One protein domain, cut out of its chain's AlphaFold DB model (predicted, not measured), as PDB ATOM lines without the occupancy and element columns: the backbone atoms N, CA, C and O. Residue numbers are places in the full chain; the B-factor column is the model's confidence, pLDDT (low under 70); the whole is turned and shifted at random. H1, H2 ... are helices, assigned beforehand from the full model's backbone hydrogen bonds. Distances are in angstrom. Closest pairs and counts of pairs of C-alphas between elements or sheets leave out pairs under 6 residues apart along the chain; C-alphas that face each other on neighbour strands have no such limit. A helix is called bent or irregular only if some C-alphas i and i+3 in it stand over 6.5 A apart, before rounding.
ATOM      1  N   SER A  21     -38.508  21.519  -6.184       48.38
ATOM      2  CA  SER A  21     -38.658  22.427  -5.040       48.38
ATOM      3  C   SER A  21     -38.075  21.866  -3.735       48.38
ATOM      4  O   SER A  21     -37.461  22.617  -2.984       48.38
ATOM      5  N   GLN A  22     -38.196  20.558  -3.479       47.56
ATOM      6  CA  GLN A  22     -37.560  19.892  -2.333       47.56
ATOM      7  C   GLN A  22     -36.035  19.793  -2.493       47.56
ATOM      8  O   GLN A  22     -35.323  19.841  -1.497       47.56
ATOM      9  N   ILE A  23     -35.530  19.695  -3.729       47.62
ATOM     10  CA  ILE A  23     -34.087  19.701  -4.029       47.62
ATOM     11  C   ILE A  23     -33.493  21.105  -3.835       47.62
ATOM     12  O   ILE A  23     -32.404  21.232  -3.280       47.62
ATOM     13  N   ASN A  24     -34.212  22.163  -4.225       49.81
ATOM     14  CA  ASN A  24     -33.787  23.554  -4.002       49.81
ATOM     15  C   ASN A  24     -33.880  23.995  -2.532       49.81
ATOM     16  O   ASN A  24     -33.171  24.912  -2.132       49.81
ATOM     17  N   ALA A  25     -34.725  23.344  -1.729       61.00
ATOM     18  CA  ALA A  25     -34.769  23.526  -0.277       61.00
ATOM     19  C   ALA A  25     -33.683  22.724   0.467       61.00
ATOM     20  O   ALA A  25     -33.515  22.896   1.674       61.00
ATOM     21  N   ASP A  26     -32.960  21.835  -0.222       82.88
ATOM     22  CA  ASP A  26     -31.915  21.031   0.399       82.88
ATOM     23  C   ASP A  26     -30.717  21.906   0.783       82.88
ATOM     24  O   ASP A  26     -30.184  22.672  -0.025       82.88
ATOM     25  N   ARG A  27     -30.264  21.763   2.033       87.06
ATOM     26  CA  ARG A  27     -29.146  22.530   2.591       87.06
ATOM     27  C   ARG A  27     -27.872  22.433   1.744       87.06
ATOM     28  O   ARG A  27     -27.183  23.439   1.608       87.06
ATOM     29  N   ILE A  28     -27.563  21.270   1.157       88.50
ATOM     30  CA  ILE A  28     -26.377  21.111   0.297       88.50
ATOM     31  C   ILE A  28     -26.541  21.933  -0.977       88.50
ATOM     32  O   ILE A  28     -25.611  22.635  -1.356       88.50
ATOM     33  N   THR A  29     -27.711  21.890  -1.615       87.06
ATOM     34  CA  THR A  29     -27.991  22.672  -2.829       87.06
ATOM     35  C   THR A  29     -27.877  24.170  -2.563       87.06
ATOM     36  O   THR A  29     -27.279  24.898  -3.353       87.06
ATOM     37  N   LEU A  30     -28.411  24.633  -1.427       88.94
ATOM     38  CA  LEU A  30     -28.324  26.035  -1.018       88.94
ATOM     39  C   LEU A  30     -26.874  26.473  -0.801       88.94
ATOM     40  O   LEU A  30     -26.461  27.490  -1.353       88.94
ATOM     41  N   LEU A  31     -26.091  25.687  -0.056       93.44
ATOM     42  CA  LEU A  31     -24.670  25.966   0.155       93.44
ATOM     43  C   LEU A  31     -23.888  25.912  -1.162       93.44
ATOM     44  O   LEU A  31     -23.087  26.801  -1.433       93.44
ATOM     45  N   ALA A  32     -24.171  24.940  -2.029       93.00
ATOM     46  CA  ALA A  32     -23.527  24.844  -3.330       93.00
ATOM     47  C   ALA A  32     -23.743  26.118  -4.145       93.00
ATOM     48  O   ALA A  32     -22.775  26.712  -4.613       93.00
ATOM     49  N   ASN A  33     -24.987  26.586  -4.247       92.00
ATOM     50  CA  ASN A  33     -25.336  27.814  -4.961       92.00
ATOM     51  C   ASN A  33     -24.685  29.079  -4.381       92.00
ATOM     52  O   ASN A  33     -24.527  30.064  -5.094       92.00
ATOM     53  N   GLN A  34     -24.308  29.072  -3.103       93.12
ATOM     54  CA  GLN A  34     -23.652  30.213  -2.464       93.12
ATOM     55  C   GLN A  34     -22.130  30.207  -2.631       93.12
ATOM     56  O   GLN A  34     -21.522  31.272  -2.579       93.12
ATOM     57  N   TYR A  35     -21.512  29.038  -2.816       94.88
ATOM     58  CA  TYR A  35     -20.067  28.900  -2.622       94.88
ATOM     59  C   TYR A  35     -19.301  28.203  -3.754       94.88
ATOM     60  O   TYR A  35     -18.124  28.508  -3.938       94.88
ATOM     61  N   TRP A  36     -19.882  27.231  -4.471       94.94
ATOM     62  CA  TRP A  36     -19.093  26.407  -5.411       94.94
ATOM     63  C   TRP A  36     -19.825  25.869  -6.642       94.94
ATOM     64  O   TRP A  36     -19.193  25.296  -7.533       94.94
ATOM     65  N   SER A  37     -21.142  26.039  -6.726       92.38
ATOM     66  CA  SER A  37     -21.951  25.571  -7.850       92.38
ATOM     67  C   SER A  37     -21.524  26.276  -9.145       92.38
ATOM     68  O   SER A  37     -21.474  27.507  -9.198       92.38
ATOM     69  N   PRO A  38     -21.277  25.536 -10.239       86.38
ATOM     70  CA  PRO A  38     -20.923  26.143 -11.523       86.38
ATOM     71  C   PRO A  38     -21.972  27.125 -12.056       86.38
ATOM     72  O   PRO A  38     -21.621  28.056 -12.775       86.38
ATOM     73  N   GLN A  39     -23.247  26.922 -11.710       83.50
ATOM     74  CA  GLN A  39     -24.371  27.732 -12.184       83.50
ATOM     75  C   GLN A  39     -24.408  29.139 -11.568       83.50
ATOM     76  O   GLN A  39     -25.072  30.020 -12.101       83.50
ATOM     77  N   THR A  40     -23.712  29.354 -10.453       88.69
ATOM     78  CA  THR A  40     -23.804  30.571  -9.625       88.69
ATOM     79  C   THR A  40     -22.459  31.271  -9.441       88.69
ATOM     80  O   THR A  40     -22.324  32.146  -8.591       88.69
ATOM     81  N   LYS A  41     -21.469  30.916 -10.272       85.81
ATOM     82  CA  LYS A  41     -20.056  31.304 -10.135       85.81
ATOM     83  C   LYS A  41     -19.800  32.804  -9.962       85.81
ATOM     84  O   LYS A  41     -18.834  33.184  -9.311       85.81
ATOM     85  N   GLU A  42     -20.640  33.649 -10.545       85.44
ATOM     86  CA  GLU A  42     -20.483  35.108 -10.505       85.44
ATOM     87  C   GLU A  42     -20.765  35.712  -9.120       85.44
ATOM     88  O   GLU A  42     -20.255  36.784  -8.814       85.44
ATOM     89  N   ASN A  43     -21.528  35.013  -8.273       89.62
ATOM     90  CA  ASN A  43     -22.010  35.514  -6.981       89.62
ATOM     91  C   ASN A  43     -21.532  34.659  -5.796       89.62
ATOM     92  O   ASN A  43     -22.179  34.636  -4.748       89.62
ATOM     93  N   HIS A  44     -20.437  33.912  -5.963       94.00
ATOM     94  CA  HIS A  44     -19.911  33.062  -4.896       94.00
ATOM     95  C   HIS A  44     -19.310  33.881  -3.757       94.00
ATOM     96  O   HIS A  44     -18.550  34.827  -3.969       94.00
ATOM     97  N   LEU A  45     -19.623  33.466  -2.534       93.44
ATOM     98  CA  LEU A  45     -18.943  33.927  -1.333       93.44
ATOM     99  C   LEU A  45     -17.499  33.391  -1.293       93.44
ATOM    100  O   LEU A  45     -17.203  32.354  -1.898       93.44
ATOM    101  N   PRO A  46     -16.582  34.077  -0.582       93.94
ATOM    102  CA  PRO A  46     -15.222  33.586  -0.400       93.94
ATOM    103  C   PRO A  46     -15.206  32.229   0.315       93.94
ATOM    104  O   PRO A  46     -16.150  31.855   1.013       93.94
ATOM    105  N   PHE A  47     -14.107  31.492   0.147       95.31
ATOM    106  CA  PHE A  47     -13.910  30.222   0.838       95.31
ATOM    107  C   PHE A  47     -13.968  30.400   2.359       95.31
ATOM    108  O   PHE A  47     -13.313  31.284   2.911       95.31
ATOM    109  N   ASP A  48     -14.706  29.510   3.017       93.88
ATOM    110  CA  ASP A  48     -14.831  29.457   4.465       93.88
ATOM    111  C   ASP A  48     -14.705  28.002   4.941       93.88
ATOM    112  O   ASP A  48     -15.530  27.136   4.631       93.88
ATOM    113  N   GLY A  49     -13.659  27.726   5.724       93.75
ATOM    114  CA  GLY A  49     -13.410  26.404   6.296       93.75
ATOM    115  C   GLY A  49     -14.521  25.938   7.243       93.75
ATOM    116  O   GLY A  49     -14.769  24.737   7.344       93.75
ATOM    117  N   MET A  50     -15.262  26.859   7.867       94.62
ATOM    118  CA  MET A  50     -16.392  26.515   8.737       94.62
ATOM    119  C   MET A  50     -17.550  25.890   7.963       94.62
ATOM    120  O   MET A  50     -18.292  25.072   8.510       94.62
ATOM    121  N   ILE A  51     -17.693  26.211   6.676       96.44
ATOM    122  CA  ILE A  51     -18.681  25.555   5.818       96.44
ATOM    123  C   ILE A  51     -18.314  24.086   5.636       96.44
ATOM    124  O   ILE A  51     -19.190  23.230   5.769       96.44
ATOM    125  N   VAL A  52     -17.030  23.786   5.423       97.44
ATOM    126  CA  VAL A  52     -16.523  22.409   5.336       97.44
ATOM    127  C   VAL A  52     -16.776  21.649   6.637       97.44
ATOM    128  O   VAL A  52     -17.359  20.569   6.592       97.44
ATOM    129  N   GLU A  53     -16.449  22.245   7.786       96.00
ATOM    130  CA  GLU A  53     -16.757  21.670   9.105       96.00
ATOM    131  C   GLU A  53     -18.254  21.390   9.270       96.00
ATOM    132  O   GLU A  53     -18.664  20.290   9.636       96.00
ATOM    133  N   SER A  54     -19.104  22.362   8.935       96.00
ATOM    134  CA  SER A  54     -20.551  22.237   9.105       96.00
ATOM    135  C   SER A  54     -21.186  21.191   8.181       96.00
ATOM    136  O   SER A  54     -22.209  20.596   8.531       96.00
ATOM    137  N   ILE A  55     -20.631  20.990   6.981       96.94
ATOM    138  CA  ILE A  55     -21.076  19.956   6.041       96.94
ATOM    139  C   ILE A  55     -20.625  18.599   6.559       96.94
ATOM    140  O   ILE A  55     -21.427  17.675   6.638       96.94
ATOM    141  N   TYR A  56     -19.366  18.484   6.958       96.50
ATOM    142  CA  TYR A  56     -18.822  17.242   7.468       96.50
ATOM    143  C   TYR A  56     -19.566  16.769   8.727       96.50
ATOM    144  O   TYR A  56     -20.059  15.641   8.761       96.50
ATOM    145  N   GLN A  57     -19.770  17.650   9.707       94.06
ATOM    146  CA  GLN A  57     -20.456  17.308  10.955       94.06
ATOM    147  C   GLN A  57     -21.939  16.986  10.756       94.06
ATOM    148  O   GLN A  57     -22.423  15.996  11.291       94.06
ATOM    149  N   ALA A  58     -22.682  17.782   9.982       92.94
ATOM    150  CA  ALA A  58     -24.126  17.573   9.845       92.94
ATOM    151  C   ALA A  58     -24.491  16.554   8.754       92.94
ATOM    152  O   ALA A  58     -25.427  15.775   8.919       92.94
ATOM    153  N   GLU A  59     -23.769  16.560   7.631       93.38
ATOM    154  CA  GLU A  59     -24.169  15.852   6.412       93.38
ATOM    155  C   GLU A  59     -23.393  14.572   6.162       93.38
ATOM    156  O   GLU A  59     -23.929  13.674   5.513       93.38
ATOM    157  N   ILE A  60     -22.166  14.460   6.673       93.31
ATOM    158  CA  ILE A  60     -21.363  13.241   6.560       93.31
ATOM    159  C   ILE A  60     -21.488  12.443   7.859       93.31
ATOM    160  O   ILE A  60     -22.090  11.375   7.839       93.31
ATOM    161  N   ILE A  61     -21.026  12.979   8.989       91.75
ATOM    162  CA  ILE A  61     -21.086  12.297  10.290       91.75
ATOM    163  C   ILE A  61     -22.515  12.240  10.832       91.75
ATOM    164  O   ILE A  61     -23.026  11.160  11.116       91.75
ATOM    165  N   GLY A  62     -23.210  13.375  10.904       88.19
ATOM    166  CA  GLY A  62     -24.563  13.471  11.461       88.19
ATOM    167  C   GLY A  62     -25.613  12.666  10.692       88.19
ATOM    168  O   GLY A  62     -26.607  12.229  11.269       88.19
ATOM    169  N   SER A  63     -25.374  12.400   9.404       87.06
ATOM    170  CA  SER A  63     -26.210  11.509   8.589       87.06
ATOM    171  C   SER A  63     -25.746  10.046   8.601       87.06
ATOM    172  O   SER A  63     -26.355   9.205   7.935       87.06
ATOM    173  N   ASN A  64     -24.673   9.747   9.338       87.19
ATOM    174  CA  ASN A  64     -23.984   8.466   9.387       87.19
ATOM    175  C   ASN A  64     -23.598   7.969   7.984       87.19
ATOM    176  O   ASN A  64     -24.027   6.900   7.540       87.19
ATOM    177  N   PHE A  65     -22.817   8.780   7.266       87.44
ATOM    178  CA  PHE A  65     -22.322   8.535   5.910       87.44
ATOM    179  C   PHE A  65     -23.442   8.142   4.940       87.44
ATOM    180  O   PHE A  65     -23.333   7.172   4.184       87.44
ATOM    181  N   SER A  66     -24.560   8.872   4.978       83.62
ATOM    182  CA  SER A  66     -25.693   8.601   4.099       83.62
ATOM    183  C   SER A  66     -25.283   8.738   2.636       83.62
ATOM    184  O   SER A  66     -24.940   9.826   2.170       83.62
ATOM    185  N   ILE A  67     -25.416   7.638   1.891       79.50
ATOM    186  CA  ILE A  67     -25.160   7.576   0.446       79.50
ATOM    187  C   ILE A  67     -25.857   8.731  -0.276       79.50
ATOM    188  O   ILE A  67     -25.255   9.403  -1.103       79.50
ATOM    189  N   ARG A  68     -27.116   9.015   0.077       78.06
ATOM    190  CA  ARG A  68     -27.889  10.082  -0.565       78.06
ATOM    191  C   ARG A  68     -27.264  11.465  -0.344       78.06
ATOM    192  O   ARG A  68     -27.253  12.258  -1.278       78.06
ATOM    193  N   ARG A  69     -26.760  11.773   0.861       88.00
ATOM    194  CA  ARG A  69     -26.103  13.066   1.156       88.00
ATOM    195  C   ARG A  69     -24.770  13.179   0.416       88.00
ATOM    196  O   ARG A  69     -24.519  14.196  -0.220       88.00
ATOM    197  N   ILE A  70     -23.977  12.108   0.430       88.00
ATOM    198  CA  ILE A  70     -22.684  12.026  -0.261       88.00
ATOM    199  C   ILE A  70     -22.860  12.203  -1.778       88.00
ATOM    200  O   ILE A  70     -22.158  13.015  -2.374       88.00
ATOM    201  N   MET A  71     -23.845  11.537  -2.389       80.69
ATOM    202  CA  MET A  71     -24.170  11.703  -3.813       80.69
ATOM    203  C   MET A  71     -24.561  13.145  -4.160       80.69
ATOM    204  O   MET A  71     -24.179  13.655  -5.207       80.69
ATOM    205  N   MET A  72     -25.308  13.836  -3.295       82.75
ATOM    206  CA  MET A  72     -25.653  15.242  -3.543       82.75
ATOM    207  C   MET A  72     -24.427  16.161  -3.467       82.75
ATOM    208  O   MET A  72     -24.317  17.085  -4.274       82.75
ATOM    209  N   LEU A  73     -23.485  15.898  -2.553       90.19
ATOM    210  CA  LEU A  73     -22.202  16.610  -2.515       90.19
ATOM    211  C   LEU A  73     -21.392  16.364  -3.797       90.19
ATOM    212  O   LEU A  73     -20.897  17.326  -4.388       90.19
ATOM    213  N   GLU A  74     -21.308  15.114  -4.260       87.19
ATOM    214  CA  GLU A  74     -20.625  14.752  -5.511       87.19
ATOM    215  C   GLU A  74     -21.241  15.493  -6.702       87.19
ATOM    216  O   GLU A  74     -20.531  16.230  -7.391       87.19
ATOM    217  N   PHE A  75     -22.565  15.396  -6.864       84.06
ATOM    218  CA  PHE A  75     -23.292  15.993  -7.982       84.06
ATOM    219  C   PHE A  75     -23.163  17.520  -8.009       84.06
ATOM    220  O   PHE A  75     -23.106  18.139  -9.075       84.06
ATOM    221  N   SER A  76     -23.062  18.142  -6.830       86.94
ATOM    222  CA  SER A  76     -22.814  19.580  -6.691       86.94
ATOM    223  C   SER A  76     -21.379  20.005  -7.042       86.94
ATOM    224  O   SER A  76     -21.092  21.201  -7.057       86.94
ATOM    225  N   GLN A  77     -20.481  19.057  -7.336       88.94
ATOM    226  CA  GLN A  77     -19.052  19.264  -7.612       88.94
ATOM    227  C   GLN A  77     -18.281  19.834  -6.413       88.94
ATOM    228  O   GLN A  77     -17.392  20.681  -6.556       88.94
ATOM    229  N   TYR A  78     -18.627  19.362  -5.213       94.56
ATOM    230  CA  TYR A  78     -18.037  19.824  -3.958       94.56
ATOM    231  C   TYR A  78     -16.511  19.632  -3.911       94.56
ATOM    232  O   TYR A  78     -15.779  20.528  -3.481       94.56
ATOM    233  N   LEU A  79     -16.007  18.503  -4.426       93.12
ATOM    234  CA  LEU A  79     -14.572  18.212  -4.459       93.12
ATOM    235  C   LEU A  79     -13.807  19.182  -5.364       93.12
ATOM    236  O   LEU A  79     -12.825  19.791  -4.940       93.12
ATOM    237  N   GLU A  80     -14.242  19.304  -6.616       90.31
ATOM    238  CA  GLU A  80     -13.512  20.020  -7.658       90.31
ATOM    239  C   GLU A  80     -13.548  21.534  -7.475       90.31
ATOM    240  O   GLU A  80     -12.593  22.218  -7.862       90.31
ATOM    241  N   ASN A  81     -14.645  22.060  -6.925       91.88
ATOM    242  CA  ASN A  81     -14.892  23.497  -6.877       91.88
ATOM    243  C   ASN A  81     -14.732  24.101  -5.481       91.88
ATOM    244  O   ASN A  81     -14.393  25.279  -5.406       91.88
ATOM    245  N   TYR A  82     -14.882  23.322  -4.403       95.19
ATOM    246  CA  TYR A  82     -14.767  23.850  -3.041       95.19
ATOM    247  C   TYR A  82     -13.631  23.230  -2.232       95.19
ATOM    248  O   TYR A  82     -12.817  23.966  -1.683       95.19
ATOM    249  N   LEU A  83     -13.524  21.900  -2.181       95.94
ATOM    250  CA  LEU A  83     -12.556  21.242  -1.302       95.94
ATOM    251  C   LEU A  83     -11.121  21.341  -1.819       95.94
ATOM    252  O   LEU A  83     -10.267  21.922  -1.153       95.94
ATOM    253  N   TRP A  84     -10.833  20.754  -2.985       94.62
ATOM    254  CA  TRP A  84      -9.456  20.598  -3.460       94.62
ATOM    255  C   TRP A  84      -8.746  21.926  -3.775       94.62
ATOM    256  O   TRP A  84      -7.594  22.088  -3.374       94.62
ATOM    257  N   PRO A  85      -9.390  22.918  -4.430       93.12
ATOM    258  CA  PRO A  85      -8.739  24.199  -4.711       93.12
ATOM    259  C   PRO A  85      -8.278  24.945  -3.453       93.12
ATOM    260  O   PRO A  85      -7.295  25.685  -3.515       93.12
ATOM    261  N   HIS A  86      -8.956  24.730  -2.326       94.44
ATOM    262  CA  HIS A  86      -8.700  25.406  -1.053       94.44
ATOM    263  C   HIS A  86      -8.015  24.502  -0.023       94.44
ATOM    264  O   HIS A  86      -7.845  24.896   1.126       94.44
ATOM    265  N   TYR A  87      -7.612  23.293  -0.417       94.12
ATOM    266  CA  TYR A  87      -6.909  22.386   0.475       94.12
ATOM    267  C   TYR A  87      -5.429  22.766   0.596       94.12
ATOM    268  O   TYR A  87      -4.706  22.907  -0.396       94.12
ATOM    269  N   GLU A  88      -4.958  22.877   1.833       90.75
ATOM    270  CA  GLU A  88      -3.569  23.174   2.165       90.75
ATOM    271  C   GLU A  88      -3.097  22.237   3.276       90.75
ATOM    272  O   GLU A  88      -3.580  22.296   4.407       90.75
ATOM    273  N   ALA A  89      -2.141  21.365   2.955       84.12
ATOM    274  CA  ALA A  89      -1.620  20.405   3.918       84.12
ATOM    275  C   ALA A  89      -1.018  21.118   5.142       84.12
ATOM    276  O   ALA A  89      -0.323  22.128   5.013       84.12
ATOM    277  N   GLY A  90      -1.323  20.609   6.337       80.88
ATOM    278  CA  GLY A  90      -0.897  21.188   7.616       80.88
ATOM    279  C   GLY A  90      -1.737  22.369   8.121       80.88
ATOM    280  O   GLY A  90      -1.637  22.698   9.299       80.88
ATOM    281  N   ARG A  91      -2.580  22.984   7.278       88.12
ATOM    282  CA  ARG A  91      -3.567  24.006   7.691       88.12
ATOM    283  C   ARG A  91      -5.011  23.518   7.582       88.12
ATOM    284  O   ARG A  91      -5.861  23.967   8.341       88.12
ATOM    285  N   ALA A  92      -5.279  22.610   6.649       90.94
ATOM    286  CA  ALA A  92      -6.581  21.991   6.479       90.94
ATOM    287  C   ALA A  92      -6.964  21.165   7.713       90.94
ATOM    288  O   ALA A  92      -6.150  20.408   8.251       90.94
ATOM    289  N   SER A  93      -8.220  21.300   8.130       94.00
ATOM    290  CA  SER A  93      -8.761  20.559   9.261       94.00
ATOM    291  C   SER A  93      -8.983  19.079   8.932       94.00
ATOM    292  O   SER A  93      -8.983  18.663   7.766       94.00
ATOM    293  N   HIS A  94      -9.217  18.279   9.974       92.19
ATOM    294  CA  HIS A  94      -9.578  16.867   9.834       92.19
ATOM    295  C   HIS A  94     -10.843  16.686   8.984       92.19
ATOM    296  O   HIS A  94     -10.849  15.874   8.062       92.19
ATOM    297  N   ALA A  95     -11.872  17.510   9.204       95.06
ATOM    298  CA  ALA A  95     -13.100  17.490   8.413       95.06
ATOM    299  C   ALA A  95     -12.854  17.775   6.928       95.06
ATOM    300  O   ALA A  95     -13.475  17.151   6.066       95.06
ATOM    301  N   HIS A  96     -11.933  18.689   6.604       96.88
ATOM    302  CA  HIS A  96     -11.571  18.996   5.219       96.88
ATOM    303  C   HIS A  96     -10.879  17.809   4.557       96.88
ATOM    304  O   HIS A  96     -11.295  17.383   3.477       96.88
ATOM    305  N   MET A  97      -9.882  17.223   5.224       95.44
ATOM    306  CA  MET A  97      -9.206  16.015   4.745       95.44
ATOM    307  C   MET A  97     -10.204  14.862   4.546       95.44
ATOM    308  O   MET A  97     -10.258  14.272   3.465       95.44
ATOM    309  N   MET A  98     -11.034  14.572   5.548       94.69
ATOM    310  CA  MET A  98     -12.009  13.483   5.490       94.69
ATOM    311  C   MET A  98     -13.089  13.709   4.437       94.69
ATOM    312  O   MET A  98     -13.467  12.772   3.739       94.69
ATOM    313  N   SER A  99     -13.550  14.946   4.249       96.69
ATOM    314  CA  SER A  99     -14.494  15.271   3.177       96.69
ATOM    315  C   SER A  99     -13.896  14.982   1.800       96.69
ATOM    316  O   SER A  99     -14.585  14.434   0.942       96.69
ATOM    317  N   ILE A 100     -12.605  15.271   1.588       95.50
ATOM    318  CA  ILE A 100     -11.906  14.910   0.344       95.50
ATOM    319  C   ILE A 100     -11.869  13.387   0.178       95.50
ATOM    320  O   ILE A 100     -12.242  12.893  -0.884       95.50
ATOM    321  N   VAL A 101     -11.483  12.644   1.219       92.62
ATOM    322  CA  VAL A 101     -11.454  11.168   1.218       92.62
ATOM    323  C   VAL A 101     -12.820  10.586   0.835       92.62
ATOM    324  O   VAL A 101     -12.911   9.766  -0.078       92.62
ATOM    325  N   VAL A 102     -13.898  11.054   1.469       93.00
ATOM    326  CA  VAL A 102     -15.266  10.580   1.209       93.00
ATOM    327  C   VAL A 102     -15.705  10.888  -0.223       93.00
ATOM    328  O   VAL A 102     -16.242  10.009  -0.898       93.00
ATOM    329  N   MET A 103     -15.447  12.101  -0.723       92.50
ATOM    330  CA  MET A 103     -15.791  12.463  -2.103       92.50
ATOM    331  C   MET A 103     -15.009  11.643  -3.132       92.50
ATOM    332  O   MET A 103     -15.556  11.261  -4.165       92.50
ATOM    333  N   LEU A 104     -13.734  11.358  -2.865       87.69
ATOM    334  CA  LEU A 104     -12.924  10.517  -3.740       87.69
ATOM    335  C   LEU A 104     -13.451   9.084  -3.774       87.69
ATOM    336  O   LEU A 104     -13.591   8.530  -4.862       87.69
ATOM    337  N   ASN A 105     -13.810   8.522  -2.618       86.19
ATOM    338  CA  ASN A 105     -14.408   7.191  -2.521       86.19
ATOM    339  C   ASN A 105     -15.744   7.100  -3.273       86.19
ATOM    340  O   ASN A 105     -15.954   6.143  -4.019       86.19
ATOM    341  N   GLU A 106     -16.631   8.095  -3.153       83.81
ATOM    342  CA  GLU A 106     -17.894   8.078  -3.910       83.81
ATOM    343  C   GLU A 106     -17.643   8.151  -5.421       83.81
ATOM    344  O   GLU A 106     -18.259   7.411  -6.189       83.81
ATOM    345  N   LYS A 107     -16.655   8.944  -5.861       77.94
ATOM    346  CA  LYS A 107     -16.252   8.984  -7.276       77.94
ATOM    347  C   LYS A 107     -15.738   7.637  -7.793       77.94
ATOM    348  O   LYS A 107     -15.911   7.360  -8.981       77.94
ATOM    349  N   PHE A 108     -15.148   6.788  -6.942       68.44
ATOM    350  CA  PHE A 108     -14.873   5.390  -7.307       68.44
ATOM    351  C   PHE A 108     -16.158   4.577  -7.401       68.44
ATOM    352  O   PHE A 108     -16.339   3.827  -8.358       68.44
ATOM    353  N   ARG A 109     -17.059   4.731  -6.430       64.88
ATOM    354  CA  ARG A 109     -18.285   3.939  -6.311       64.88
ATOM    355  C   ARG A 109     -19.239   4.114  -7.492       64.88
ATOM    356  O   ARG A 109     -19.773   3.118  -7.977       64.88
ATOM    357  N   GLU A 110     -19.421   5.336  -7.988       55.47
ATOM    358  CA  GLU A 110     -20.417   5.645  -9.026       55.47
ATOM    359  C   GLU A 110     -20.182   4.960 -10.377       55.47
ATOM    360  O   GLU A 110     -21.101   4.894 -11.199       55.47
ATOM    361  N   ARG A 111     -18.969   4.467 -10.658       53.84
ATOM    362  CA  ARG A 111     -18.617   3.981 -12.001       53.84
ATOM    363  C   ARG A 111     -17.867   2.662 -12.033       53.84
ATOM    364  O   ARG A 111     -17.302   2.348 -13.075       53.84
ATOM    365  N   VAL A 112     -17.913   1.864 -10.964       55.19
ATOM    366  CA  VAL A 112     -17.593   0.437 -11.088       55.19
ATOM    367  C   VAL A 112     -18.854  -0.268 -11.604       55.19
ATOM    368  O   VAL A 112     -19.799  -0.450 -10.830       55.19
ATOM    369  N   PRO A 113     -18.908  -0.704 -12.881       55.34
ATOM    370  CA  PRO A 113     -20.075  -1.408 -13.413       55.34
ATOM    371  C   PRO A 113     -20.367  -2.679 -12.612       55.34
ATOM    372  O   PRO A 113     -21.517  -3.085 -12.500       55.34
ATOM    373  N   ALA A 114     -19.337  -3.253 -11.977       53.91
ATOM    374  CA  ALA A 114     -19.470  -4.382 -11.070       53.91
ATOM    375  C   ALA A 114     -20.379  -4.089  -9.868       53.91
ATOM    376  O   ALA A 114     -21.228  -4.918  -9.562       53.91
ATOM    377  N   TRP A 115     -20.282  -2.918  -9.228       51.38
ATOM    378  CA  TRP A 115     -21.133  -2.597  -8.074       51.38
ATOM    379  C   TRP A 115     -22.577  -2.313  -8.474       51.38
ATOM    380  O   TRP A 115     -23.493  -2.727  -7.767       51.38
ATOM    381  N   GLN A 116     -22.793  -1.676  -9.625       56.75
ATOM    382  CA  GLN A 116     -24.135  -1.492 -10.182       56.75
ATOM    383  C   GLN A 116     -24.753  -2.838 -10.566       56.75
ATOM    384  O   GLN A 116     -25.867  -3.145 -10.155       56.75
ATOM    385  N   ALA A 117     -24.013  -3.682 -11.285       55.56
ATOM    386  CA  ALA A 117     -24.457  -5.017 -11.665       55.56
ATOM    387  C   ALA A 117     -24.719  -5.914 -10.447       55.56
ATOM    388  O   ALA A 117     -25.675  -6.684 -10.457       55.56
ATOM    389  N   MET A 118     -23.908  -5.803  -9.390       51.94
ATOM    390  CA  MET A 118     -24.117  -6.538  -8.144       51.94
ATOM    391  C   MET A 118     -25.350  -6.021  -7.401       51.94
ATOM    392  O   MET A 118     -26.176  -6.819  -6.978       51.94
ATOM    393  N   ALA A 119     -25.526  -4.700  -7.291       53.25
ATOM    394  CA  ALA A 119     -26.712  -4.103  -6.680       53.25
ATOM    395  C   ALA A 119     -27.999  -4.483  -7.434       53.25
ATOM    396  O   ALA A 119     -28.983  -4.852  -6.802       53.25
ATOM    397  N   HIS A 120     -27.980  -4.468  -8.771       56.94
ATOM    398  CA  HIS A 120     -29.086  -4.960  -9.596       56.94
ATOM    399  C   HIS A 120     -29.357  -6.448  -9.365       56.94
ATOM    400  O   HIS A 120     -30.502  -6.827  -9.144       56.94
ATOM    401  N   ALA A 121     -28.311  -7.276  -9.350       52.50
ATOM    402  CA  ALA A 121     -28.452  -8.708  -9.119       52.50
ATOM    403  C   ALA A 121     -28.985  -9.023  -7.711       52.50
ATOM    404  O   ALA A 121     -29.735  -9.977  -7.552       52.50
ATOM    405  N   LEU A 122     -28.651  -8.207  -6.707       50.91
ATOM    406  CA  LEU A 122     -29.122  -8.348  -5.325       50.91
ATOM    407  C   LEU A 122     -30.587  -7.927  -5.134       50.91
ATOM    408  O   LEU A 122     -31.253  -8.469  -4.255       50.91
ATOM    409  N   LEU A 123     -31.108  -6.996  -5.944       49.75
ATOM    410  CA  LEU A 123     -32.505  -6.541  -5.857       49.75
ATOM    411  C   LEU A 123     -33.522  -7.644  -6.188       49.75
ATOM    412  O   LEU A 123     -34.678  -7.558  -5.772       49.75
ATOM    413  N   GLU A 124     -33.098  -8.676  -6.914       49.12
ATOM    414  CA  GLU A 124     -33.949  -9.791  -7.339       49.12
ATOM    415  C   GLU A 124     -33.897 -10.994  -6.382       49.12
ATOM    416  O   GLU A 124     -34.652 -11.950  -6.558       49.12
ATOM    417  N   GLN A 125     -33.042 -10.964  -5.352       57.09
ATOM    418  CA  GLN A 125     -32.800 -12.118  -4.483       57.09
ATOM    419  C   GLN A 125     -33.454 -11.971  -3.108       57.09
ATOM    420  O   GLN A 125     -33.484 -10.900  -2.503       57.09
ATOM    421  N   ARG A 126     -33.947 -13.092  -2.573       49.34
ATOM    422  CA  ARG A 126     -34.356 -13.220  -1.171       49.34
ATOM    423  C   ARG A 126     -33.408 -14.181  -0.473       49.34
ATOM    424  O   ARG A 126     -33.476 -15.383  -0.708       49.34
ATOM    425  N   PHE A 127     -32.560 -13.651   0.397       65.81
ATOM    426  CA  PHE A 127     -31.671 -14.461   1.225       65.81
ATOM    427  C   PHE A 127     -32.349 -14.805   2.547       65.81
ATOM    428  O   PHE A 127     -32.956 -13.943   3.183       65.81
ATOM    429  N   ILE A 128     -32.253 -16.072   2.941       63.31
ATOM    430  CA  ILE A 128     -32.895 -16.618   4.146       63.31
ATOM    431  C   ILE A 128     -31.842 -17.037   5.183       63.31
ATOM    432  O   ILE A 128     -32.155 -17.223   6.356       63.31
ATOM    433  N   SER A 129     -30.577 -17.123   4.764       59.09
ATOM    434  CA  SER A 129     -29.434 -17.372   5.626       59.09
ATOM    435  C   SER A 129     -28.169 -16.694   5.092       59.09
ATOM    436  O   SER A 129     -28.069 -16.332   3.919       59.09
ATOM    437  N   TYR A 130     -27.182 -16.543   5.974       42.50
ATOM    438  CA  TYR A 130     -25.852 -16.046   5.619       42.50
ATOM    439  C   TYR A 130     -25.140 -16.953   4.603       42.50
ATOM    440  O   TYR A 130     -24.465 -16.456   3.705       42.50
ATOM    441  N   GLU A 131     -25.317 -18.270   4.730       55.75
ATOM    442  CA  GLU A 131     -24.700 -19.262   3.848       55.75
ATOM    443  C   GLU A 131     -25.237 -19.131   2.415       55.75
ATOM    444  O   GLU A 131     -24.469 -19.162   1.453       55.75
ATOM    445  N   ASP A 132     -26.535 -18.851   2.268       49.88
ATOM    446  CA  ASP A 132     -27.155 -18.586   0.966       49.88
ATOM    447  C   ASP A 132     -26.609 -17.303   0.330       49.88
ATOM    448  O   ASP A 132     -26.337 -17.265  -0.869       49.88
ATOM    449  N   THR A 133     -26.410 -16.249   1.132       49.06
ATOM    450  CA  THR A 133     -25.801 -15.000   0.656       49.06
ATOM    451  C   THR A 133     -24.369 -15.227   0.192       49.06
ATOM    452  O   THR A 133     -24.002 -14.778  -0.890       49.06
ATOM    453  N   LYS A 134     -23.561 -15.942   0.982       49.53
ATOM    454  CA  LYS A 134     -22.157 -16.205   0.661       49.53
ATOM    455  C   LYS A 134     -22.022 -17.026  -0.626       49.53
ATOM    456  O   LYS A 134     -21.312 -16.611  -1.538       49.53
ATOM    457  N   ASN A 135     -22.746 -18.138  -0.727       61.44
ATOM    458  CA  ASN A 135     -22.685 -19.021  -1.894       61.44
ATOM    459  C   ASN A 135     -23.184 -18.333  -3.170       61.44
ATOM    460  O   ASN A 135     -22.623 -18.530  -4.250       61.44
ATOM    461  N   TRP A 136     -24.195 -17.470  -3.049       72.19
ATOM    462  CA  TRP A 136     -24.663 -16.661  -4.167       72.19
ATOM    463  C   TRP A 136     -23.626 -15.624  -4.614       72.19
ATOM    464  O   TRP A 136     -23.389 -15.493  -5.813       72.19
ATOM    465  N   VAL A 137     -22.982 -14.915  -3.677       51.28
ATOM    466  CA  VAL A 137     -21.931 -13.933  -3.997       51.28
ATOM    467  C   VAL A 137     -20.760 -14.613  -4.703       51.28
ATOM    468  O   VAL A 137     -20.323 -14.132  -5.747       51.28
ATOM    469  N   ASP A 138     -20.300 -15.757  -4.195       55.56
ATOM    470  CA  ASP A 138     -19.192 -16.513  -4.790       55.56
ATOM    471  C   ASP A 138     -19.540 -16.998  -6.209       55.56
ATOM    472  O   ASP A 138     -18.748 -16.847  -7.143       55.56
ATOM    473  N   SER A 139     -20.764 -17.503  -6.404       61.72
ATOM    474  CA  SER A 139     -21.275 -17.894  -7.723       61.72
ATOM    475  C   SER A 139     -21.396 -16.702  -8.678       61.72
ATOM    476  O   SER A 139     -21.026 -16.795  -9.850       61.72
ATOM    477  N   TRP A 140     -21.862 -15.553  -8.186       64.50
ATOM    478  CA  TRP A 140     -22.002 -14.339  -8.983       64.50
ATOM    479  C   TRP A 140     -20.642 -13.789  -9.413       64.50
ATOM    480  O   TRP A 140     -20.483 -13.446 -10.584       64.50
ATOM    481  N   ILE A 141     -19.650 -13.762  -8.519       55.03
ATOM    482  CA  ILE A 141     -18.275 -13.351  -8.843       55.03
ATOM    483  C   ILE A 141     -17.686 -14.287  -9.902       55.03
ATOM    484  O   ILE A 141     -17.155 -13.811 -10.905       55.03
ATOM    485  N   ALA A 142     -17.850 -15.602  -9.731       67.44
ATOM    486  CA  ALA A 142     -17.396 -16.599 -10.700       67.44
ATOM    487  C   ALA A 142     -18.115 -16.501 -12.060       67.44
ATOM    488  O   ALA A 142     -17.572 -16.934 -13.074       67.44
ATOM    489  N   SER A 143     -19.320 -15.916 -12.104       66.69
ATOM    490  CA  SER A 143     -20.090 -15.713 -13.341       66.69
ATOM    491  C   SER A 143     -19.602 -14.547 -14.207       66.69
ATOM    492  O   SER A 143     -20.106 -14.362 -15.316       66.69
ATOM    493  N   LYS A 144     -18.700 -13.705 -13.693       58.38
ATOM    494  CA  LYS A 144     -18.217 -12.506 -14.383       58.38
ATOM    495  C   LYS A 144     -16.821 -12.736 -14.940       58.38
ATOM    496  O   LYS A 144     -15.981 -13.375 -14.314       58.38
ATOM    497  N   ASP A 145     -16.571 -12.213 -16.131       58.69
ATOM    498  CA  ASP A 145     -15.280 -12.343 -16.791       58.69
ATOM    499  C   ASP A 145     -14.248 -11.346 -16.234       58.69
ATOM    500  O   ASP A 145     -14.564 -10.348 -15.584       58.69
ATOM    501  N   LYS A 146     -12.966 -11.606 -16.498       52.12
ATOM    502  CA  LYS A 146     -11.864 -10.764 -16.014       52.12
ATOM    503  C   LYS A 146     -11.931  -9.332 -16.572       52.12
ATOM    504  O   LYS A 146     -11.464  -8.410 -15.900       52.12
ATOM    505  N   GLU A 147     -12.508  -9.128 -17.760       53.12
ATOM    506  CA  GLU A 147     -12.616  -7.809 -18.389       53.12
ATOM    507  C   GLU A 147     -13.737  -6.964 -17.766       53.12
ATOM    508  O   GLU A 147     -13.570  -5.757 -17.601       53.12
ATOM    509  N   PHE A 148     -14.811  -7.594 -17.280       55.75
ATOM    510  CA  PHE A 148     -15.846  -6.944 -16.466       55.75
ATOM    511  C   PHE A 148     -15.274  -6.243 -15.223       55.75
ATOM    512  O   PHE A 148     -15.633  -5.100 -14.927       55.75
ATOM    513  N   PHE A 149     -14.327  -6.881 -14.524       55.69
ATOM    514  CA  PHE A 149     -13.637  -6.264 -13.387       55.69
ATOM    515  C   PHE A 149     -12.551  -5.271 -13.832       55.69
ATOM    516  O   PHE A 149     -12.397  -4.211 -13.223       55.69
ATOM    517  N   ARG A 150     -11.827  -5.558 -14.925       51.44
ATOM    518  CA  ARG A 150     -10.776  -4.671 -15.457       51.44
ATOM    519  C   ARG A 150     -11.307  -3.362 -16.022       51.44
ATOM    520  O   ARG A 150     -10.655  -2.347 -15.812       51.44
ATOM    521  N   LEU A 151     -12.457  -3.337 -16.690       50.22
ATOM    522  CA  LEU A 151     -13.054  -2.109 -17.231       50.22
ATOM    523  C   LEU A 151     -13.457  -1.141 -16.113       50.22
ATOM    524  O   LEU A 151     -13.205   0.059 -16.219       50.22
ATOM    525  N   GLY A 152     -13.998  -1.665 -15.009       48.62
ATOM    526  CA  GLY A 152     -14.285  -0.876 -13.809       48.62
ATOM    527  C   GLY A 152     -13.032  -0.278 -13.164       48.62
ATOM    528  O   GLY A 152     -13.110   0.819 -12.623       48.62
ATOM    529  N   ILE A 153     -11.885  -0.962 -13.271       47.47
ATOM    530  CA  ILE A 153     -10.593  -0.528 -12.716       47.47
ATOM    531  C   ILE A 153      -9.816   0.396 -13.684       47.47
ATOM    532  O   ILE A 153      -9.218   1.380 -13.269       47.47
ATOM    533  N   ARG A 154      -9.872   0.163 -15.001       45.19
ATOM    534  CA  ARG A 154      -9.162   0.960 -16.024       45.19
ATOM    535  C   ARG A 154      -9.811   2.302 -16.351       45.19
ATOM    536  O   ARG A 154      -9.127   3.186 -16.856       45.19
ATOM    537  N   MET A 155     -11.106   2.481 -16.091       49.25
ATOM    538  CA  MET A 155     -11.789   3.769 -16.305       49.25
ATOM    539  C   MET A 155     -11.483   4.818 -15.212       49.25
ATOM    540  O   MET A 155     -11.937   5.961 -15.302       49.25
ATOM    541  N   LEU A 156     -10.713   4.436 -14.189       54.62
ATOM    542  CA  LEU A 156     -10.424   5.197 -12.968       54.62
ATOM    543  C   LEU A 156      -9.369   6.329 -13.093       54.62
ATOM    544  O   LEU A 156      -9.575   7.386 -12.487       54.62
ATOM    545  N   PRO A 157      -8.284   6.215 -13.892       54.34
ATOM    546  CA  PRO A 157      -7.166   7.174 -13.880       54.34
ATOM    547  C   PRO A 157      -7.504   8.598 -14.329       54.34
ATOM    548  O   PRO A 157      -6.995   9.578 -13.778       54.34
ATOM    549  N   GLU A 158      -8.369   8.741 -15.335       56.31
ATOM    550  CA  GLU A 158      -8.586  10.030 -16.006       56.31
ATOM    551  C   GLU A 158      -9.374  11.028 -15.149       56.31
ATOM    552  O   GLU A 158      -9.194  12.241 -15.277       56.31
ATOM    553  N   ARG A 159     -10.234  10.551 -14.240       55.75
ATOM    554  CA  ARG A 159     -11.013  11.434 -13.356       55.75
ATOM    555  C   ARG A 159     -10.208  11.919 -12.161       55.75
ATOM    556  O   ARG A 159     -10.296  13.099 -11.846       55.75
ATOM    557  N   TRP A 160      -9.372  11.073 -11.563       62.81
ATOM    558  CA  TRP A 160      -8.422  11.506 -10.534       62.81
ATOM    559  C   TRP A 160      -7.426  12.518 -11.083       62.81
ATOM    560  O   TRP A 160      -7.208  13.570 -10.484       62.81
ATOM    561  N   LYS A 161      -6.918  12.262 -12.294       62.75
ATOM    562  CA  LYS A 161      -6.091  13.231 -13.010       62.75
ATOM    563  C   LYS A 161      -6.804  14.582 -13.151       62.75
ATOM    564  O   LYS A 161      -6.160  15.603 -12.963       62.75
ATOM    565  N   LYS A 162      -8.116  14.608 -13.422       66.81
ATOM    566  CA  LYS A 162      -8.921  15.846 -13.487       66.81
ATOM    567  C   LYS A 162      -9.223  16.480 -12.127       66.81
ATOM    568  O   LYS A 162      -9.157  17.698 -12.018       66.81
ATOM    569  N   ALA A 163      -9.523  15.692 -11.098       67.81
ATOM    570  CA  ALA A 163      -9.804  16.215  -9.759       67.81
ATOM    571  C   ALA A 163      -8.570  16.921  -9.170       67.81
ATOM    572  O   ALA A 163      -8.673  18.021  -8.630       67.81
ATOM    573  N   PHE A 164      -7.388  16.332  -9.369       75.38
ATOM    574  CA  PHE A 164      -6.125  16.848  -8.843       75.38
ATOM    575  C   PHE A 164      -5.393  17.818  -9.780       75.38
ATOM    576  O   PHE A 164      -4.417  18.435  -9.363       75.38
ATOM    577  N   GLN A 165      -5.883  18.025 -11.008       71.81
ATOM    578  CA  GLN A 165      -5.251  18.869 -12.036       71.81
ATOM    579  C   GLN A 165      -4.970  20.303 -11.574       71.81
ATOM    580  O   GLN A 165      -3.990  20.896 -12.011       71.81
ATOM    581  N   LYS A 166      -5.816  20.862 -10.699       76.94
ATOM    582  CA  LYS A 166      -5.672  22.250 -10.233       76.94
ATOM    583  C   LYS A 166      -4.465  22.448  -9.310       76.94
ATOM    584  O   LYS A 166      -3.841  23.501  -9.365       76.94
ATOM    585  N   LYS A 167      -4.172  21.471  -8.445       84.69
ATOM    586  CA  LYS A 167      -3.120  21.543  -7.411       84.69
ATOM    587  C   LYS A 167      -2.477  20.167  -7.164       84.69
ATOM    588  O   LYS A 167      -2.607  19.632  -6.067       84.69
ATOM    589  N   PRO A 168      -1.820  19.553  -8.161       83.75
ATOM    590  CA  PRO A 168      -1.267  18.204  -8.017       83.75
ATOM    591  C   PRO A 168      -0.168  18.122  -6.946       83.75
ATOM    592  O   PRO A 168      -0.040  17.097  -6.281       83.75
ATOM    593  N   ASP A 169       0.558  19.218  -6.714       85.25
ATOM    594  CA  ASP A 169       1.678  19.289  -5.762       85.25
ATOM    595  C   ASP A 169       1.250  19.139  -4.296       85.25
ATOM    596  O   ASP A 169       2.067  18.822  -3.435       85.25
ATOM    597  N   HIS A 170      -0.040  19.324  -4.003       88.06
ATOM    598  CA  HIS A 170      -0.597  19.134  -2.664       88.06
ATOM    599  C   HIS A 170      -0.907  17.658  -2.365       88.06
ATOM    600  O   HIS A 170      -1.047  17.283  -1.201       88.06
ATOM    601  N   PHE A 171      -1.000  16.809  -3.395       88.50
ATOM    602  CA  PHE A 171      -1.370  15.401  -3.250       88.50
ATOM    603  C   PHE A 171      -0.400  14.582  -2.381       88.50
ATOM    604  O   PHE A 171      -0.888  13.834  -1.538       88.50
ATOM    605  N   PRO A 172       0.939  14.715  -2.496       88.19
ATOM    606  CA  PRO A 172       1.870  13.994  -1.626       88.19
ATOM    607  C   PRO A 172       1.641  14.275  -0.137       88.19
ATOM    608  O   PRO A 172       1.549  13.347   0.661       88.19
ATOM    609  N   ALA A 173       1.487  15.550   0.227       89.31
ATOM    610  CA  ALA A 173       1.281  15.953   1.613       89.31
ATOM    611  C   ALA A 173      -0.111  15.547   2.133       89.31
ATOM    612  O   ALA A 173      -0.239  15.114   3.276       89.31
ATOM    613  N   PHE A 174      -1.140  15.611   1.280       91.94
ATOM    614  CA  PHE A 174      -2.464  15.057   1.578       91.94
ATOM    615  C   PHE A 174      -2.405  13.548   1.845       91.94
ATOM    616  O   PHE A 174      -2.936  13.071   2.844       91.94
ATOM    617  N   PHE A 175      -1.730  12.795   0.975       88.12
ATOM    618  CA  PHE A 175      -1.590  11.349   1.107       88.12
ATOM    619  C   PHE A 175      -0.844  10.968   2.390       88.12
ATOM    620  O   PHE A 175      -1.266  10.058   3.098       88.12
ATOM    621  N   GLU A 176       0.216  11.699   2.742       86.06
ATOM    622  CA  GLU A 176       0.906  11.518   4.022       86.06
ATOM    623  C   GLU A 176      -0.018  11.791   5.219       86.06
ATOM    624  O   GLU A 176      -0.017  11.021   6.179       86.06
ATOM    625  N   GLN A 177      -0.841  12.845   5.162       88.56
ATOM    626  CA  GLN A 177      -1.810  13.145   6.219       88.56
ATOM    627  C   GLN A 177      -2.829  12.008   6.388       88.56
ATOM    628  O   GLN A 177      -3.108  11.603   7.515       88.56
ATOM    629  N   VAL A 178      -3.318  11.442   5.280       87.69
ATOM    630  CA  VAL A 178      -4.224  10.283   5.287       87.69
ATOM    631  C   VAL A 178      -3.552   9.045   5.888       87.69
ATOM    632  O   VAL A 178      -4.152   8.381   6.725       87.69
ATOM    633  N   LEU A 179      -2.294   8.753   5.535       80.25
ATOM    634  CA  LEU A 179      -1.549   7.637   6.135       80.25
ATOM    635  C   LEU A 179      -1.373   7.803   7.645       80.25
ATOM    636  O   LEU A 179      -1.571   6.850   8.395       80.25
ATOM    637  N   ARG A 180      -1.018   9.012   8.094       82.56
ATOM    638  CA  ARG A 180      -0.904   9.329   9.524       82.56
ATOM    639  C   ARG A 180      -2.245   9.145  10.229       82.56
ATOM    640  O   ARG A 180      -2.277   8.586  11.321       82.56
ATOM    641  N   ALA A 181      -3.338   9.566   9.593       83.06
ATOM    642  CA  ALA A 181      -4.680   9.354  10.116       83.06
ATOM    643  C   ALA A 181      -5.024   7.860  10.217       83.06
ATOM    644  O   ALA A 181      -5.624   7.471  11.206       83.06
ATOM    645  N   CYS A 182      -4.595   7.004   9.283       76.94
ATOM    646  CA  CYS A 182      -4.838   5.559   9.375       76.94
ATOM    647  C   CYS A 182      -4.154   4.879  10.570       76.94
ATOM    648  O   CYS A 182      -4.683   3.877  11.045       76.94
ATOM    649  N   ILE A 183      -2.990   5.378  11.004       71.25
ATOM    650  CA  ILE A 183      -2.116   4.716  11.996       71.25
ATOM    651  C   ILE A 183      -2.270   5.300  13.403       71.25
ATOM    652  O   ILE A 183      -1.851   4.682  14.366       71.25
ATOM    653  N   SER A 184      -2.813   6.505  13.560       68.88
ATOM    654  CA  SER A 184      -2.820   7.149  14.878       68.88
ATOM    655  C   SER A 184      -3.643   6.363  15.913       68.88
ATOM    656  O   SER A 184      -4.841   6.171  15.704       68.88
ATOM    657  N   ASP A 185      -3.014   6.042  17.044       56.59
ATOM    658  CA  ASP A 185      -3.535   5.221  18.155       56.59
ATOM    659  C   ASP A 185      -4.624   5.891  19.022       56.59
ATOM    660  O   ASP A 185      -4.940   5.413  20.112       56.59
ATOM    661  N   ASP A 186      -5.180   7.029  18.598       61.09
ATOM    662  CA  ASP A 186      -6.204   7.740  19.374       61.09
ATOM    663  C   ASP A 186      -7.586   7.092  19.157       61.09
ATOM    664  O   ASP A 186      -8.457   7.608  18.452       61.09
ATOM    665  N   ASP A 187      -7.753   5.907  19.748       53.22
ATOM    666  CA  ASP A 187      -8.967   5.077  19.718       53.22
ATOM    667  C   ASP A 187     -10.155   5.721  20.462       53.22
ATOM    668  O   ASP A 187     -11.300   5.285  20.336       53.22
ATOM    669  N   SER A 188      -9.913   6.789  21.227       52.75
ATOM    670  CA  SER A 188     -10.845   7.355  22.213       52.75
ATOM    671  C   SER A 188     -12.092   8.046  21.642       52.75
ATOM    672  O   SER A 188     -12.920   8.534  22.414       52.75
ATOM    673  N   GLY A 189     -12.246   8.146  20.320       56.38
ATOM    674  CA  GLY A 189     -13.358   8.894  19.721       56.38
ATOM    675  C   GLY A 189     -13.466   8.839  18.200       56.38
ATOM    676  O   GLY A 189     -14.184   9.655  17.622       56.38
ATOM    677  N   ARG A 190     -12.757   7.920  17.539       63.84
ATOM    678  CA  ARG A 190     -12.764   7.821  16.079       63.84
ATOM    679  C   ARG A 190     -13.971   7.032  15.587       63.84
ATOM    680  O   ARG A 190     -14.219   5.912  16.029       63.84
ATOM    681  N   ASP A 191     -14.707   7.593  14.633       70.06
ATOM    682  CA  ASP A 191     -15.804   6.874  13.994       70.06
ATOM    683  C   ASP A 191     -15.226   5.752  13.106       70.06
ATOM    684  O   ASP A 191     -14.409   5.988  12.211       70.06
ATOM    685  N   MET A 192     -15.657   4.505  13.331       76.00
ATOM    686  CA  MET A 192     -15.237   3.342  12.531       76.00
ATOM    687  C   MET A 192     -15.456   3.547  11.024       76.00
ATOM    688  O   MET A 192     -14.740   2.974  10.194       76.00
ATOM    689  N   ARG A 193     -16.439   4.364  10.638       79.12
ATOM    690  CA  ARG A 193     -16.705   4.690   9.236       79.12
ATOM    691  C   ARG A 193     -15.676   5.628   8.636       79.12
ATOM    692  O   ARG A 193     -15.377   5.489   7.452       79.12
ATOM    693  N   GLU A 194     -15.092   6.522   9.425       86.12
ATOM    694  CA  GLU A 194     -13.955   7.319   8.974       86.12
ATOM    695  C   GLU A 194     -12.749   6.432   8.699       86.12
ATOM    696  O   GLU A 194     -12.164   6.523   7.621       86.12
ATOM    697  N   GLN A 195     -12.434   5.519   9.624       81.31
ATOM    698  CA  GLN A 195     -11.341   4.564   9.440       81.31
ATOM    699  C   GLN A 195     -11.573   3.710   8.190       81.31
ATOM    700  O   GLN A 195     -10.685   3.555   7.354       81.31
ATOM    701  N   THR A 196     -12.802   3.229   7.998       78.31
ATOM    702  CA  THR A 196     -13.189   2.498   6.784       78.31
ATOM    703  C   THR A 196     -13.000   3.359   5.532       78.31
ATOM    704  O   THR A 196     -12.453   2.883   4.542       78.31
ATOM    705  N   ALA A 197     -13.404   4.630   5.555       81.88
ATOM    706  CA  ALA A 197     -13.247   5.535   4.419       81.88
ATOM    707  C   ALA A 197     -11.768   5.804   4.087       81.88
ATOM    708  O   ALA A 197     -11.402   5.805   2.910       81.88
ATOM    709  N   LEU A 198     -10.913   5.980   5.096       81.00
ATOM    710  CA  LEU A 198      -9.468   6.141   4.926       81.00
ATOM    711  C   LEU A 198      -8.836   4.892   4.291       81.00
ATOM    712  O   LEU A 198      -8.107   4.996   3.303       81.00
ATOM    713  N   LEU A 199      -9.176   3.705   4.799       76.38
ATOM    714  CA  LEU A 199      -8.691   2.435   4.256       76.38
ATOM    715  C   LEU A 199      -9.190   2.183   2.828       76.38
ATOM    716  O   LEU A 199      -8.412   1.752   1.978       76.38
ATOM    717  N   LEU A 200     -10.455   2.494   2.536       77.38
ATOM    718  CA  LEU A 200     -11.003   2.413   1.180       77.38
ATOM    719  C   LEU A 200     -10.252   3.338   0.220       77.38
ATOM    720  O   LEU A 200      -9.889   2.913  -0.876       77.38
ATOM    721  N   PHE A 201      -9.947   4.564   0.646       82.88
ATOM    722  CA  PHE A 201      -9.149   5.490  -0.151       82.88
ATOM    723  C   PHE A 201      -7.738   4.950  -0.415       82.88
ATOM    724  O   PHE A 201      -7.264   5.006  -1.553       82.88
ATOM    725  N   LEU A 202      -7.069   4.387   0.597       73.75
ATOM    726  CA  LEU A 202      -5.755   3.769   0.409       73.75
ATOM    727  C   LEU A 202      -5.838   2.591  -0.560       73.75
ATOM    728  O   LEU A 202      -5.053   2.534  -1.505       73.75
ATOM    729  N   ASN A 203      -6.818   1.701  -0.388       72.81
ATOM    730  CA  ASN A 203      -7.065   0.587  -1.301       72.81
ATOM    731  C   ASN A 203      -7.242   1.074  -2.747       72.81
ATOM    732  O   ASN A 203      -6.647   0.526  -3.672       72.81
ATOM    733  N   HIS A 204      -7.987   2.161  -2.947       74.62
ATOM    734  CA  HIS A 204      -8.117   2.792  -4.254       74.62
ATOM    735  C   HIS A 204      -6.788   3.351  -4.790       74.62
ATOM    736  O   HIS A 204      -6.489   3.178  -5.969       74.62
ATOM    737  N   CYS A 205      -5.941   3.950  -3.946       72.88
ATOM    738  CA  CYS A 205      -4.609   4.411  -4.351       72.88
ATOM    739  C   CYS A 205      -3.694   3.256  -4.785       72.88
ATOM    740  O   CYS A 205      -3.015   3.367  -5.809       72.88
ATOM    741  N   PHE A 206      -3.695   2.142  -4.043       67.88
ATOM    742  CA  PHE A 206      -2.974   0.917  -4.409       67.88
ATOM    743  C   PHE A 206      -3.538   0.283  -5.689       67.88
ATOM    744  O   PHE A 206      -2.779  -0.238  -6.504       67.88
ATOM    745  N   GLY A 207      -4.852   0.373  -5.900       66.56
ATOM    746  CA  GLY A 207      -5.536  -0.111  -7.099       66.56
ATOM    747  C   GLY A 207      -5.382   0.775  -8.340       66.56
ATOM    748  O   GLY A 207      -5.782   0.349  -9.418       66.56
ATOM    749  N   SER A 208      -4.811   1.979  -8.216       68.69
ATOM    750  CA  SER A 208      -4.664   2.960  -9.307       68.69
ATOM    751  C   SER A 208      -3.206   3.374  -9.547       68.69
ATOM    752  O   SER A 208      -2.907   4.533  -9.854       68.69
ATOM    753  N   MET A 209      -2.267   2.431  -9.417       63.31
ATOM    754  CA  MET A 209      -0.832   2.664  -9.644       63.31
ATOM    755  C   MET A 209      -0.476   3.060 -11.081       63.31
ATOM    756  O   MET A 209       0.667   3.431 -11.336       63.31
ATOM    757  N   GLU A 210      -1.390   2.993 -12.044       61.41
ATOM    758  CA  GLU A 210      -1.210   3.552 -13.382       61.41
ATOM    759  C   GLU A 210      -1.207   5.096 -13.381       61.41
ATOM    760  O   GLU A 210      -0.539   5.706 -14.225       61.41
ATOM    761  N   VAL A 211      -1.839   5.731 -12.386       69.44
ATOM    762  CA  VAL A 211      -1.815   7.185 -12.168       69.44
ATOM    763  C   VAL A 211      -0.482   7.587 -11.540       69.44
ATOM    764  O   VAL A 211      -0.129   7.111 -10.464       69.44
ATOM    765  N   GLN A 212       0.252   8.508 -12.176       73.00
ATOM    766  CA  GLN A 212       1.571   8.952 -11.698       73.00
ATOM    767  C   GLN A 212       1.530   9.495 -10.258       73.00
ATOM    768  O   GLN A 212       2.383   9.128  -9.458       73.00
ATOM    769  N   LEU A 213       0.501  10.279  -9.906       78.38
ATOM    770  CA  LEU A 213       0.314  10.821  -8.553       78.38
ATOM    771  C   LEU A 213       0.224   9.718  -7.490       78.38
ATOM    772  O   LEU A 213       0.962   9.759  -6.508       78.38
ATOM    773  N   CYS A 214      -0.632   8.712  -7.702       73.50
ATOM    774  CA  CYS A 214      -0.785   7.585  -6.777       73.50
ATOM    775  C   CYS A 214       0.489   6.746  -6.727       73.50
ATOM    776  O   CYS A 214       1.005   6.450  -5.652       73.50
ATOM    777  N   ARG A 215       1.034   6.414  -7.899       75.06
ATOM    778  CA  ARG A 215       2.251   5.620  -8.053       75.06
ATOM    779  C   ARG A 215       3.422   6.198  -7.275       75.06
ATOM    780  O   ARG A 215       4.111   5.446  -6.597       75.06
ATOM    781  N   ASP A 216       3.651   7.503  -7.367       77.56
ATOM    782  CA  ASP A 216       4.813   8.141  -6.750       77.56
ATOM    783  C   ASP A 216       4.756   8.146  -5.223       77.56
ATOM    784  O   ASP A 216       5.810   8.155  -4.584       77.56
ATOM    785  N   GLN A 217       3.552   8.095  -4.646       78.50
ATOM    786  CA  GLN A 217       3.373   7.966  -3.201       78.50
ATOM    787  C   GLN A 217       3.378   6.499  -2.765       78.50
ATOM    788  O   GLN A 217       4.142   6.118  -1.883       78.50
ATOM    789  N   VAL A 218       2.601   5.648  -3.439       72.50
ATOM    790  CA  VAL A 218       2.469   4.218  -3.123       72.50
ATOM    791  C   VAL A 218       3.806   3.483  -3.253       72.50
ATOM    792  O   VAL A 218       4.143   2.679  -2.389       72.50
ATOM    793  N   LYS A 219       4.627   3.805  -4.264       67.88
ATOM    794  CA  LYS A 219       5.986   3.248  -4.438       67.88
ATOM    795  C   LYS A 219       6.885   3.407  -3.221       67.88
ATOM    796  O   LYS A 219       7.788   2.603  -3.037       67.88
ATOM    797  N   ARG A 220       6.679   4.457  -2.426       66.75
ATOM    798  CA  ARG A 220       7.480   4.721  -1.225       66.75
ATOM    799  C   ARG A 220       7.075   3.815  -0.065       66.75
ATOM    800  O   ARG A 220       7.862   3.641   0.856       66.75
ATOM    801  N   LEU A 221       5.867   3.250  -0.121       60.19
ATOM    802  CA  LEU A 221       5.312   2.375   0.908       60.19
ATOM    803  C   LEU A 221       5.609   0.899   0.644       60.19
ATOM    804  O   LEU A 221       5.819   0.147   1.583       60.19
ATOM    805  N   VAL A 222       5.633   0.459  -0.613       53.78
ATOM    806  CA  VAL A 222       5.839  -0.959  -0.954       53.78
ATOM    807  C   VAL A 222       7.288  -1.243  -1.349       53.78
ATOM    808  O   VAL A 222       7.860  -0.562  -2.197       53.78
ATOM    809  N   SER A 223       7.887  -2.275  -0.749       52.69
ATOM    810  CA  SER A 223       9.248  -2.716  -1.094       52.69
ATOM    811  C   SER A 223       9.350  -3.194  -2.552       52.69
ATOM    812  O   SER A 223       8.358  -3.619  -3.149       52.69
ATOM    813  N   LEU A 224      10.568  -3.200  -3.113       38.41
ATOM    814  CA  LEU A 224      10.849  -3.763  -4.445       38.41
ATOM    815  C   LEU A 224      10.352  -5.218  -4.581       38.41
ATOM    816  O   LEU A 224       9.900  -5.619  -5.650       38.41
ATOM    817  N   SER A 225      10.372  -5.984  -3.487       36.00
ATOM    818  CA  SER A 225       9.887  -7.367  -3.416       36.00
ATOM    819  C   SER A 225       8.365  -7.458  -3.569       36.00
ATOM    820  O   SER A 225       7.873  -8.296  -4.316       36.00
ATOM    821  N   MET A 226       7.616  -6.551  -2.931       45.19
ATOM    822  CA  MET A 226       6.161  -6.432  -3.118       45.19
ATOM    823  C   MET A 226       5.816  -5.939  -4.530       45.19
ATOM    824  O   MET A 226       4.811  -6.354  -5.097       45.19
ATOM    825  N   TRP A 227       6.673  -5.098  -5.119       45.16
ATOM    826  CA  TRP A 227       6.563  -4.622  -6.501       45.16
ATOM    827  C   TRP A 227       6.700  -5.739  -7.530       45.16
ATOM    828  O   TRP A 227       5.907  -5.783  -8.465       45.16
ATOM    829  N   ILE A 228       7.666  -6.642  -7.354       40.19
ATOM    830  CA  ILE A 228       7.849  -7.798  -8.238       40.19
ATOM    831  C   ILE A 228       6.617  -8.709  -8.156       40.19
ATOM    832  O   ILE A 228       6.083  -9.081  -9.193       40.19
ATOM    833  N   SER A 229       6.065  -8.948  -6.962       40.66
ATOM    834  CA  SER A 229       4.843  -9.753  -6.807       40.66
ATOM    835  C   SER A 229       3.570  -9.073  -7.344       40.66
ATOM    836  O   SER A 229       2.725  -9.744  -7.935       40.66
ATOM    837  N   LEU A 230       3.421  -7.746  -7.200       40.66
ATOM    838  CA  LEU A 230       2.298  -6.998  -7.791       40.66
ATOM    839  C   LEU A 230       2.419  -6.868  -9.316       40.66
ATOM    840  O   LEU A 230       1.408  -6.927 -10.018       40.66
ATOM    841  N   GLN A 231       3.635  -6.692  -9.844       39.12
ATOM    842  CA  GLN A 231       3.872  -6.642 -11.283       39.12
ATOM    843  C   GLN A 231       3.753  -8.015 -11.921       39.12
ATOM    844  O   GLN A 231       3.169  -8.078 -12.985       39.12
ATOM    845  N   GLU A 232       4.203  -9.110 -11.311       36.22
ATOM    846  CA  GLU A 232       3.997 -10.459 -11.862       36.22
ATOM    847  C   GLU A 232       2.501 -10.801 -11.989       36.22
ATOM    848  O   GLU A 232       2.091 -11.397 -12.984       36.22
ATOM    849  N   GLY A 233       1.657 -10.311 -11.073       38.91
ATOM    850  CA  GLY A 233       0.195 -10.400 -11.200       38.91
ATOM    851  C   GLY A 233      -0.408  -9.555 -12.339       38.91
ATOM    852  O   GLY A 233      -1.470  -9.896 -12.867       38.91
TER     853      GLY A 233
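What this domain is: This is residues 21 to 233 of the 288 residues of a protein of Eumeta variegata (UniProt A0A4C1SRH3). Helix H7 runs through the core of a body of mostly crossed helices, with H4, H5 and H6 packed on it from one side and H13 from the opposite side. H12 and H14 pack on H13, H2 and H3 lie beyond H4, H5 and H6, and H8, H9 and H10 make a wide loop that reaches away from this body and closes where H8 touches H10 near Pro 113 and Gly 152, while H15 sits out at another corner and residues 184 to 190 stick out as a loop. The printed part has 213 residues, with fifteen named helices, H1 to H15 in order along it, and no named strand; the class is all helix. It is compact, with a radius of gyration of the C-alphas of 19.0 A, and spans 52 by 47 by 38 A.

Where its parts are: The printed part begins with H1, residues 21 to 24, whose C-alpha 21 is at (-38.658, 22.427, -5.040). H2 follows at residues 27 to 35, H3 at 38 to 43, and H4 at 49 to 61, 16.5 A from first to last C-alpha. H5 takes residues 67 to 75 and H6 residues 78 to 86. H7, residues 94 to 109, is 22.4 A long and begins with C-alpha 94 at (-9.578, 16.867, 9.834). H8 is residues 113 to 123, 15.4 A, H9 residues 130 to 142, 18.4 A, H10 residues 146 to 154, and H11 residues 157 to 164. H12, residues 168 to 183, is 24.1 A long, and H13, residues 192 to 207, is 22.2 A long. H14 is residues 212 to 221 and H15 residues 224 to 233, ending with C-alpha 233 at (0.195, -10.400, -11.200). H3, H6 and H12 are irregular, H12 only just: C-alphas 39 and 42 are 8.5 A apart, 81 and 84 are 7.0 A apart, and 169 and 172 are 6.7 A apart.

How they stand to each other: H7 is the hub and touches four helices. It touches H13 at a steep tilt of 56 degrees, the same way, the closest C-alphas being those of Asn 105 and Phe 201, 6.0 A apart. With residues 95 to 99 alone it touches H4, closest at Glu 53 and Ala 95, whose C-alphas are 5.6 A apart. With residues 102 to 107 alone it touches H5, about perpendicular at 89 degrees; the closest C-alphas, of Glu 74 and Met 103, are 6.3 A apart. H6 and H7 form a helical hairpin, at a steep tilt of 40 degrees, opposite ways, with the C-alphas of Leu 79 and Met 103 closest at 6.3 A. H4 and H5 are a hairpin too. H2 and H3 touch only at the corner, and the closest C-alphas, of Asn 33 and Thr 40, are 5.6 A apart. H6 touches H11 at Glu 80 and Ala 163, whose C-alphas are closest at 5.7 A. H13 touches H14 with residues 205 to 206 alone; the C-alphas of Cys 205 and Cys 214 are closest at 5.5 A. H8 touches H10, with C-alphas 113 and 152 closest at 5.8 A. H1, H9 and H15 touch no helix, but H9 is near H8. Every O i to N i+4 pair is within hydrogen-bond range in H2, H5, H7, H8, H9, H11, H13 and H15. The counts are 8 of 9 in H4, 4 of 5 in H10, 10 of 12 in H12, 3 of 6 in H14, 0 of 2 in H3 with 1 of 3 for O i to N i+3, and 1 of 5 in H6 with 1 of 6; H1 is too short for such a pair.

The domain as a whole: The C-alphas of Ser 21 and Ser 225 are the two farthest apart, at 57.0 A. The printed part has no cut and no long link. Its mean pLDDT is 73.7, and 88 residues are under 70, among them residues 108 to 135, 137 to 163 and 219 to 233.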